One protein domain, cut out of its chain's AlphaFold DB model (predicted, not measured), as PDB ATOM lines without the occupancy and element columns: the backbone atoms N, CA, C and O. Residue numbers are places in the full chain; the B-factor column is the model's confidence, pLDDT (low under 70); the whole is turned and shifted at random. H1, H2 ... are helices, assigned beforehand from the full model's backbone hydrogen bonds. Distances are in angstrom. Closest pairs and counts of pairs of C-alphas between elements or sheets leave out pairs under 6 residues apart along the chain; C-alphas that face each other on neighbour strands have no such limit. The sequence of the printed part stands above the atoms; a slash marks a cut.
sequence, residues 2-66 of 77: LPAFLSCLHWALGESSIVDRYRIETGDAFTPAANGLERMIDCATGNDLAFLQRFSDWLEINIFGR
ATOM      1  N   LEU A   2      25.885  26.099 -43.566       77.19
ATOM      2  CA  LEU A   2      24.451  25.971 -43.247       77.19
ATOM      3  C   LEU A   2      24.059  26.371 -41.801       77.19
ATOM      4  O   LEU A   2      23.113  27.136 -41.660       77.19
ATOM      5  N   PRO A   3      24.783  25.979 -40.727       85.88
ATOM      6  CA  PRO A   3      24.409  26.392 -39.368       85.88
ATOM      7  C   PRO A   3      24.492  27.905 -39.133       85.88
ATOM      8  O   PRO A   3      23.615  28.469 -38.493       85.88
ATOM      9  N   ALA A   4      25.513  28.569 -39.684       84.19
ATOM     10  CA  ALA A   4      25.677  30.017 -39.557       84.19
ATOM     11  C   ALA A   4      24.589  30.777 -40.331       84.19
ATOM     12  O   ALA A   4      24.051  31.761 -39.829       84.19
ATOM     13  N   PHE A   5      24.222  30.280 -41.517       84.31
ATOM     14  CA  PHE A   5      23.115  30.827 -42.296       84.31
ATOM     15  C   PHE A   5      21.778  30.675 -41.561       84.31
ATOM     16  O   PHE A   5      21.046  31.649 -41.427       84.31
ATOM     17  N   LEU A   6      21.497  29.500 -40.988       88.00
ATOM     18  CA  LEU A   6      20.289  29.278 -40.186       88.00
ATOM     19  C   LEU A   6      20.244  30.171 -38.936       88.00
ATOM     20  O   LEU A   6      19.184  30.697 -38.604       88.00
ATOM     21  N   SER A   7      21.378  30.390 -38.261       88.62
ATOM     22  CA  SER A   7      21.458  31.342 -37.144       88.62
ATOM     23  C   SER A   7      21.185  32.781 -37.586       88.62
ATOM     24  O   SER A   7      20.478  33.504 -36.889       88.62
ATOM     25  N   CYS A   8      21.703  33.190 -38.747       90.31
ATOM     26  CA  CYS A   8      21.440  34.510 -39.315       90.31
ATOM     27  C   CYS A   8      19.966  34.670 -39.706       90.31
ATOM     28  O   CYS A   8      19.352  35.672 -39.359       90.31
ATOM     29  N   LEU A   9      19.371  33.659 -40.340       91.25
ATOM     30  CA  LEU A   9      17.960  33.665 -40.715       91.25
ATOM     31  C   LEU A   9      17.050  33.741 -39.483       91.25
ATOM     32  O   LEU A   9      16.088  34.504 -39.471       91.25
ATOM     33  N   HIS A  10      17.390  33.014 -38.417       92.62
ATOM     34  CA  HIS A  10      16.671  33.099 -37.148       92.62
ATOM     35  C   HIS A  10      16.768  34.493 -36.513       92.62
ATOM     36  O   HIS A  10      15.760  35.023 -36.053       92.62
ATOM     37  N   TRP A  11      17.956  35.102 -36.519       93.50
ATOM     38  CA  TRP A  11      18.139  36.484 -36.071       93.50
ATOM     39  C   TRP A  11      17.321  37.471 -36.920       93.50
ATOM     40  O   TRP A  11      16.604  38.296 -36.362       93.50
ATOM     41  N   ALA A  12      17.361  37.343 -38.248       93.12
ATOM     42  CA  ALA A  12      16.669  38.231 -39.180       93.12
ATOM     43  C   ALA A  12      15.140  38.186 -39.027       93.12
ATOM     44  O   ALA A  12      14.486  39.218 -39.127       93.12
ATOM     45  N   LEU A  13      14.567  37.014 -38.726       92.31
ATOM     46  CA  LEU A  13      13.139  36.878 -38.411       92.31
ATOM     47  C   LEU A  13      12.734  37.597 -37.112       92.31
ATOM     48  O   LEU A  13      11.564  37.934 -36.943       92.31
ATOM     49  N   GLY A  14      13.677  37.810 -36.189       92.44
ATOM     50  CA  GLY A  14      13.460  38.555 -34.947       92.44
ATOM     51  C   GLY A  14      13.674  40.066 -35.073       92.44
ATOM     52  O   GLY A  14      13.327  40.802 -34.152       92.44
ATOM     53  N   GLU A  15      14.228  40.534 -36.190       94.62
ATOM     54  CA  GLU A  15      14.574  41.935 -36.419       94.62
ATOM     55  C   GLU A  15      13.478  42.626 -37.244       94.62
ATOM     56  O   GLU A  15      13.352  42.417 -38.454       94.62
ATOM     57  N   SER A  16      12.665  43.467 -36.593       92.25
ATOM     58  CA  SER A  16      11.479  44.069 -37.221       92.25
ATOM     59  C   SER A  16      11.829  44.914 -38.442       92.25
ATOM     60  O   SER A  16      11.108  44.880 -39.430       92.25
ATOM     61  N   SER A  17      12.967  45.612 -38.412       94.12
ATOM     62  CA  SER A  17      13.415  46.435 -39.539       94.12
ATOM     63  C   SER A  17      13.673  45.620 -40.814       94.12
ATOM     64  O   SER A  17      13.383  46.089 -41.915       94.12
ATOM     65  N   ILE A  18      14.158  44.383 -40.677       93.44
ATOM     66  CA  ILE A  18      14.409  43.474 -41.802       93.44
ATOM     67  C   ILE A  18      13.092  42.892 -42.316       93.44
ATOM     68  O   ILE A  18      12.849  42.895 -43.522       93.44
ATOM     69  N   VAL A  19      12.222  42.432 -41.413       92.81
ATOM     70  CA  VAL A  19      10.918  41.856 -41.778       92.81
ATOM     71  C   VAL A  19      10.013  42.897 -42.442       92.81
ATOM     72  O   VAL A  19       9.362  42.596 -43.443       92.81
ATOM     73  N   ASP A  20       9.991  44.127 -41.933       93.75
ATOM     74  CA  ASP A  20       9.207  45.217 -42.514       93.75
ATOM     75  C   ASP A  20       9.713  45.568 -43.912       93.75
ATOM     76  O   ASP A  20       8.917  45.705 -44.843       93.75
ATOM     77  N   ARG A  21      11.037  45.634 -44.095       94.44
ATOM     78  CA  ARG A  21      11.635  45.860 -45.411       94.44
ATOM     79  C   ARG A  21      11.276  44.747 -46.395       94.44
ATOM     80  O   ARG A  21      10.822  45.049 -47.496       94.44
ATOM     81  N   TYR A  22      11.408  43.486 -45.983       95.06
ATOM     82  CA  TYR A  22      10.994  42.331 -46.780       95.06
ATOM     83  C   TYR A  22       9.534  42.455 -47.234       95.06
ATOM     84  O   TYR A  22       9.237  42.301 -48.417       95.06
ATOM     85  N   ARG A  23       8.617  42.789 -46.318       94.19
ATOM     86  CA  ARG A  23       7.188  42.947 -46.628       94.19
ATOM     87  C   ARG A  23       6.916  44.090 -47.597       94.19
ATOM     88  O   ARG A  23       6.113  43.924 -48.509       94.19
ATOM     89  N   ILE A  24       7.582  45.229 -47.420       95.38
ATOM     90  CA  ILE A  24       7.434  46.392 -48.305       95.38
ATOM     91  C   ILE A  24       7.897  46.057 -49.726       95.38
ATOM     92  O   ILE A  24       7.223  46.418 -50.687       95.38
ATOM     93  N   GLU A  25       9.029  45.368 -49.866       95.00
ATOM     94  CA  GLU A  25       9.625  45.074 -51.174       95.00
ATOM     95  C   GLU A  25       8.920  43.929 -51.914       95.00
ATOM     96  O   GLU A  25       8.820  43.956 -53.138       95.00
ATOM     97  N   THR A  26       8.425  42.925 -51.188       95.12
ATOM     98  CA  THR A  26       7.827  41.720 -51.790       95.12
ATOM     99  C   THR A  26       6.303  41.744 -51.838       95.12
ATOM    100  O   THR A  26       5.704  41.003 -52.615       95.12
ATOM    101  N   GLY A  27       5.661  42.568 -51.005       94.56
ATOM    102  CA  GLY A  27       4.216  42.527 -50.790       94.56
ATOM    103  C   GLY A  27       3.735  41.268 -50.062       94.56
ATOM    104  O   GLY A  27       2.535  40.991 -50.081       94.56
ATOM    105  N   ASP A  28       4.634  40.484 -49.448       91.88
ATOM    106  CA  ASP A  28       4.261  39.255 -48.749       91.88
ATOM    107  C   ASP A  28       3.369  39.567 -47.534       91.88
ATOM    108  O   ASP A  28       3.736  40.315 -46.623       91.88
ATOM    109  N   ALA A  29       2.169  38.985 -47.542       88.69
ATOM    110  CA  ALA A  29       1.148  39.164 -46.516       88.69
ATOM    111  C   ALA A  29       1.132  38.026 -45.482       88.69
ATOM    112  O   ALA A  29       0.199  37.940 -44.684       88.69
ATOM    113  N   PHE A  30       2.132  37.138 -45.487       88.69
ATOM    114  CA  PHE A  30       2.228  36.058 -44.520       88.69
ATOM    115  C   PHE A  30       2.294  36.612 -43.093       88.69
ATOM    116  O   PHE A  30       3.133  37.447 -42.719       88.69
ATOM    117  N   THR A  31       1.392  36.091 -42.273       86.44
ATOM    118  CA  THR A  31       1.321  36.339 -40.841       86.44
ATOM    119  C   THR A  31       1.443  35.005 -40.119       86.44
ATOM    120  O   THR A  31       0.707  34.083 -40.471       86.44
ATOM    121  N   PRO A  32       2.309  34.890 -39.098       83.25
ATOM    122  CA  PRO A  32       2.356  33.690 -38.277       83.25
ATOM    123  C   PRO A  32       0.984  33.389 -37.668       83.25
ATOM    124  O   PRO A  32       0.313  34.300 -37.179       83.25
ATOM    125  N   ALA A  33       0.603  32.114 -37.651       89.75
ATOM    126  CA  ALA A  33      -0.592  31.638 -36.972       89.75
ATOM    127  C   ALA A  33      -0.707  32.157 -35.527       89.75
ATOM    128  O   ALA A  33       0.209  32.007 -34.709       89.75
ATOM    129  N   ALA A  34      -1.872  32.704 -35.187       89.88
ATOM    130  CA  ALA A  34      -2.172  33.275 -33.879       89.88
ATOM    131  C   ALA A  34      -2.518  32.205 -32.831       89.88
ATOM    132  O   ALA A  34      -2.435  32.453 -31.627       89.88
ATOM    133  N   ASN A  35      -2.920  31.008 -33.265       93.31
ATOM    134  CA  ASN A  35      -3.340  29.926 -32.379       93.31
ATOM    135  C   ASN A  35      -2.915  28.534 -32.880       93.31
ATOM    136  O   ASN A  35      -2.353  28.361 -33.960       93.31
ATOM    137  N   GLY A  36      -3.155  27.518 -32.046       91.88
ATOM    138  CA  GLY A  36      -2.729  26.145 -32.325       91.88
ATOM    139  C   GLY A  36      -3.365  25.531 -33.572       91.88
ATOM    140  O   GLY A  36      -2.689  24.778 -34.265       91.88
ATOM    141  N   LEU A  37      -4.621  25.866 -33.874       93.44
ATOM    142  CA  LEU A  37      -5.334  25.328 -35.032       93.44
ATOM    143  C   LEU A  37      -4.798  25.935 -36.331       93.44
ATOM    144  O   LEU A  37      -4.518  25.201 -37.271       93.44
ATOM    145  N   GLU A  38      -4.570  27.245 -36.352       92.19
ATOM    146  CA  GLU A  38      -3.928  27.922 -37.482       92.19
ATOM    147  C   GLU A  38      -2.520  27.374 -37.738       92.19
ATOM    148  O   GLU A  38      -2.197  27.072 -38.881       92.19
ATOM    149  N   ARG A  39      -1.725  27.106 -36.690       90.81
ATOM    150  CA  ARG A  39      -0.399  26.473 -36.857       90.81
ATOM    151  C   ARG A  39      -0.488  25.095 -37.503       90.81
ATOM    152  O   ARG A  39       0.368  24.733 -38.302       90.81
ATOM    153  N   MET A  40      -1.501  24.309 -37.138       91.44
ATOM    154  CA  MET A  40      -1.719  22.997 -37.748       91.44
ATOM    155  C   MET A  40      -2.120  23.126 -39.218       91.44
ATOM    156  O   MET A  40      -1.670  22.322 -40.030       91.44
ATOM    157  N   ILE A  41      -2.931  24.128 -39.564       90.38
ATOM    158  CA  ILE A  41      -3.306  24.422 -40.952       90.38
ATOM    159  C   ILE A  41      -2.082  24.866 -41.753       90.38
ATOM    160  O   ILE A  41      -1.843  24.317 -42.825       90.38
ATOM    161  N   ASP A  42      -1.286  25.803 -41.241       90.44
ATOM    162  CA  ASP A  42      -0.076  26.275 -41.918       90.44
ATOM    163  C   ASP A  42       0.894  25.121 -42.177       90.44
ATOM    164  O   ASP A  42       1.330  24.936 -43.310       90.44
ATOM    165  N   CYS A  43       1.134  24.275 -41.169       89.94
ATOM    166  CA  CYS A  43       2.008  23.110 -41.300       89.94
ATOM    167  C   CYS A  43       1.450  22.069 -42.288       89.94
ATOM    168  O   CYS A  43       2.194  21.501 -43.086       89.94
ATOM    169  N   ALA A  44       0.134  21.827 -42.280       92.56
ATOM    170  CA  ALA A  44      -0.504  20.884 -43.201       92.56
ATOM    171  C   ALA A  44      -0.541  21.394 -44.650       92.56
ATOM    172  O   ALA A  44      -0.506  20.595 -45.584       92.56
ATOM    173  N   THR A  45      -0.630  22.711 -44.843       91.69
ATOM    174  CA  THR A  45      -0.631  23.350 -46.168       91.69
ATOM    175  C   THR A  45       0.773  23.698 -46.666       91.69
ATOM    176  O   THR A  45       0.943  23.968 -47.853       91.69
ATOM    177  N   GLY A  46       1.782  23.668 -45.787       91.50
ATOM    178  CA  GLY A  46       3.157  24.077 -46.076       91.50
ATOM    179  C   GLY A  46       3.324  25.591 -46.231       91.50
ATOM    180  O   GLY A  46       4.310  26.041 -46.816       91.50
ATOM    181  N   ASN A  47       2.358  26.382 -45.760       90.19
ATOM    182  CA  ASN A  47       2.365  27.838 -45.890       90.19
ATOM    183  C   ASN A  47       3.532  28.473 -45.110       90.19
ATOM    184  O   ASN A  47       4.168  29.417 -45.579       90.19
ATOM    185  N   ASP A  48       3.863  27.891 -43.958       90.06
ATOM    186  CA  ASP A  48       5.019  28.236 -43.132       90.06
ATOM    187  C   ASP A  48       6.351  27.990 -43.857       90.06
ATOM    188  O   ASP A  48       7.208  28.875 -43.916       90.06
ATOM    189  N   LEU A  49       6.514  26.820 -44.474       91.31
ATOM    190  CA  LEU A  49       7.700  26.468 -45.255       91.31
ATOM    191  C   LEU A  49       7.830  27.338 -46.507       91.31
ATOM    192  O   LEU A  49       8.928  27.780 -46.837       91.31
ATOM    193  N   ALA A  50       6.717  27.623 -47.184       92.56
ATOM    194  CA  ALA A  50       6.708  28.483 -48.360       92.56
ATOM    195  C   ALA A  50       7.133  29.919 -48.016       92.56
ATOM    196  O   ALA A  50       7.877  30.531 -48.782       92.56
ATOM    197  N   PHE A  51       6.691  30.450 -46.871       93.06
ATOM    198  CA  PHE A  51       7.181  31.728 -46.356       93.06
ATOM    199  C   PHE A  51       8.683  31.675 -46.065       93.06
ATOM    200  O   PHE A  51       9.420  32.534 -46.547       93.06
ATOM    201  N   LEU A  52       9.151  30.658 -45.333       92.75
ATOM    202  CA  LEU A  52      10.566  30.537 -44.973       92.75
ATOM    203  C   LEU A  52      11.475  30.477 -46.203       92.75
ATOM    204  O   LEU A  52      12.523  31.113 -46.191       92.75
ATOM    205  N   GLN A  53      11.058  29.780 -47.263       93.50
ATOM    206  CA  GLN A  53      11.790  29.733 -48.528       93.50
ATOM    207  C   GLN A  53      11.871  31.117 -49.190       93.50
ATOM    208  O   GLN A  53      12.953  31.586 -49.527       93.50
ATOM    209  N   ARG A  54      10.738  31.820 -49.340       95.19
ATOM    210  CA  ARG A  54      10.736  33.163 -49.952       95.19
ATOM    211  C   ARG A  54      11.563  34.158 -49.144       95.19
ATOM    212  O   ARG A  54      12.252  34.998 -49.719       95.19
ATOM    213  N   PHE A  55      11.484  34.077 -47.818       94.50
ATOM    214  CA  PHE A  55      12.264  34.925 -46.929       94.50
ATOM    215  C   PHE A  55      13.759  34.600 -47.012       94.50
ATOM    216  O   PHE A  55      14.562  35.525 -47.089       94.50
ATOM    217  N   SER A  56      14.149  33.317 -47.051       93.38
ATOM    218  CA  SER A  56      15.558  32.928 -47.192       93.38
ATOM    219  C   SER A  56      16.160  33.417 -48.503       93.38
ATOM    220  O   SER A  56      17.265  33.953 -48.483       93.38
ATOM    221  N   ASP A  57      15.418  33.298 -49.607       92.88
ATOM    222  CA  ASP A  57      15.874  33.720 -50.936       92.88
ATOM    223  C   ASP A  57      16.076  35.240 -50.989       92.88
ATOM    224  O   ASP A  57      17.085  35.740 -51.492       92.88
ATOM    225  N   TRP A  58      15.136  35.998 -50.417       94.25
ATOM    226  CA  TRP A  58      15.267  37.449 -50.320       94.25
ATOM    227  C   TRP A  58      16.439  37.854 -49.416       94.25
ATOM    228  O   TRP A  58      17.191  38.764 -49.769       94.25
ATOM    229  N   LEU A  59      16.617  37.182 -48.274       91.81
ATOM    230  CA  LEU A  59      17.681  37.480 -47.314       91.81
ATOM    231  C   LEU A  59      19.068  37.222 -47.914       91.81
ATOM    232  O   LEU A  59      19.971  38.036 -47.733       91.81
ATOM    233  N   GLU A  60      19.232  36.117 -48.643       89.75
ATOM    234  CA  GLU A  60      20.479  35.780 -49.332       89.75
ATOM    235  C   GLU A  60      20.889  36.899 -50.296       89.75
ATOM    236  O   GLU A  60      21.994  37.426 -50.194       89.75
ATOM    237  N   ILE A  61      19.963  37.356 -51.142       88.31
ATOM    238  CA  ILE A  61      20.235  38.412 -52.124       88.31
ATOM    239  C   ILE A  61      20.513  39.764 -51.453       88.31
ATOM    240  O   ILE A  61      21.429  40.471 -51.862       88.31
ATOM    241  N   ASN A  62      19.727  40.153 -50.446       87.31
ATOM    242  CA  ASN A  62      19.733  41.530 -49.939       87.31
ATOM    243  C   ASN A  62      20.702  41.783 -48.780       87.31
ATOM    244  O   ASN A  62      21.053  42.936 -48.534       87.31
ATOM    245  N   ILE A  63      21.112  40.741 -48.052       81.44
ATOM    246  CA  ILE A  63      22.035  40.872 -46.914       81.44
ATOM    247  C   ILE A  63      23.426  40.360 -47.261       81.44
ATOM    248  O   ILE A  63      24.413  41.003 -46.906       81.44
ATOM    249  N   PHE A  64      23.521  39.219 -47.946       76.94
ATOM    250  CA  PHE A  64      24.817  38.658 -48.333       76.94
ATOM    251  C   PHE A  64      25.289  39.159 -49.702       76.94
ATOM    252  O   PHE A  64      26.486  39.094 -49.979       76.94
ATOM    253  N   GLY A  65      24.380  39.708 -50.514       70.31
ATOM    254  CA  GLY A  65      24.661  40.065 -51.898       70.31
ATOM    255  C   GLY A  65      24.687  38.825 -52.786       70.31
ATOM    256  O   GLY A  65      24.703  37.682 -52.319       70.31
ATOM    257  N   ARG A  66      24.693  39.028 -54.097       69.19
ATOM    258  CA  ARG A  66      24.901  37.927 -55.034       69.19
ATOM    259  C   ARG A  66      26.398  37.652 -55.163       69.19
ATOM    260  O   ARG A  66      27.197  38.578 -55.047       69.19
TER     261      ARG A  66
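Overview. This is residues 2 to 66 of the 77 residues of an uncharacterized protein of Rhizobium album (UniProt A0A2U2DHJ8). The longest helix, H4, makes the long axis; H1 and H2 form a corner that straddles it near Ser 56 and Trp 58, and H3 turns off its beginning as a second corner. Residues 27 to 35 join H2 to H3, and contacts between the helices are few. The printed part has 65 residues with four named helices in the order H1, H2, H3, H4, and no named strand: all helix. It is only just compact, close to loose, with a radius of gyration of the C-alphas of 12.5 A and spans of 37 by 27 by 18 A.

Along the chain. Find C-alpha 2 at (24.451, 25.971, -43.247); from there H1 runs through residues 2 to 14, 18.7 A long. H2 is residues 16 to 26, 15.2 A. Look for C-alpha 36 at (-2.729, 26.145, -32.325), where H3 begins; it runs to residue 45, 14.3 A. H4, residues 47 to 64, is 25.0 A long and ends at C-alpha 64, (24.817, 38.658, -48.333).

Arrangement. Start at Ala 12 and Ile 18, the closest C-alphas of H1 and H2, 6.3 A apart: these helices only just touch, with 3 pairs of C-alphas within 8 A, and touch only at the corner, H1 with residues 12 to 13 alone. Their lines are about perpendicular, at 86 degrees. H4 is close but not clearly touching to H1, with closest C-alphas Leu 9 and Ser 56 at 6.9 A and lines at 78 degrees, about perpendicular. It is likewise close but not clearly touching to H2, with Tyr 22 and Trp 58 closest at 7.4 A between C-alphas. H3 and H4 are close but not clearly touching, with the C-alphas of Asp 42 and Asp 48 closest at 5.6 A and lines about perpendicular at 76 degrees. H3 is apart from H1 and from H2. In H1, H2, H3 and H4 every O i to N i+4 pair is within hydrogen-bond range.

Size, cuts and confidence. Look at Leu 37 and Arg 66, whose C-alphas are the two farthest apart, 38.4 A. The printed part has no cut. The links H1 to H2 and H3 to H4 are tight; H2 to H3, with 9 residues, is short. Mean pLDDT of the printed part is 90.2, and residue 66 is under 70.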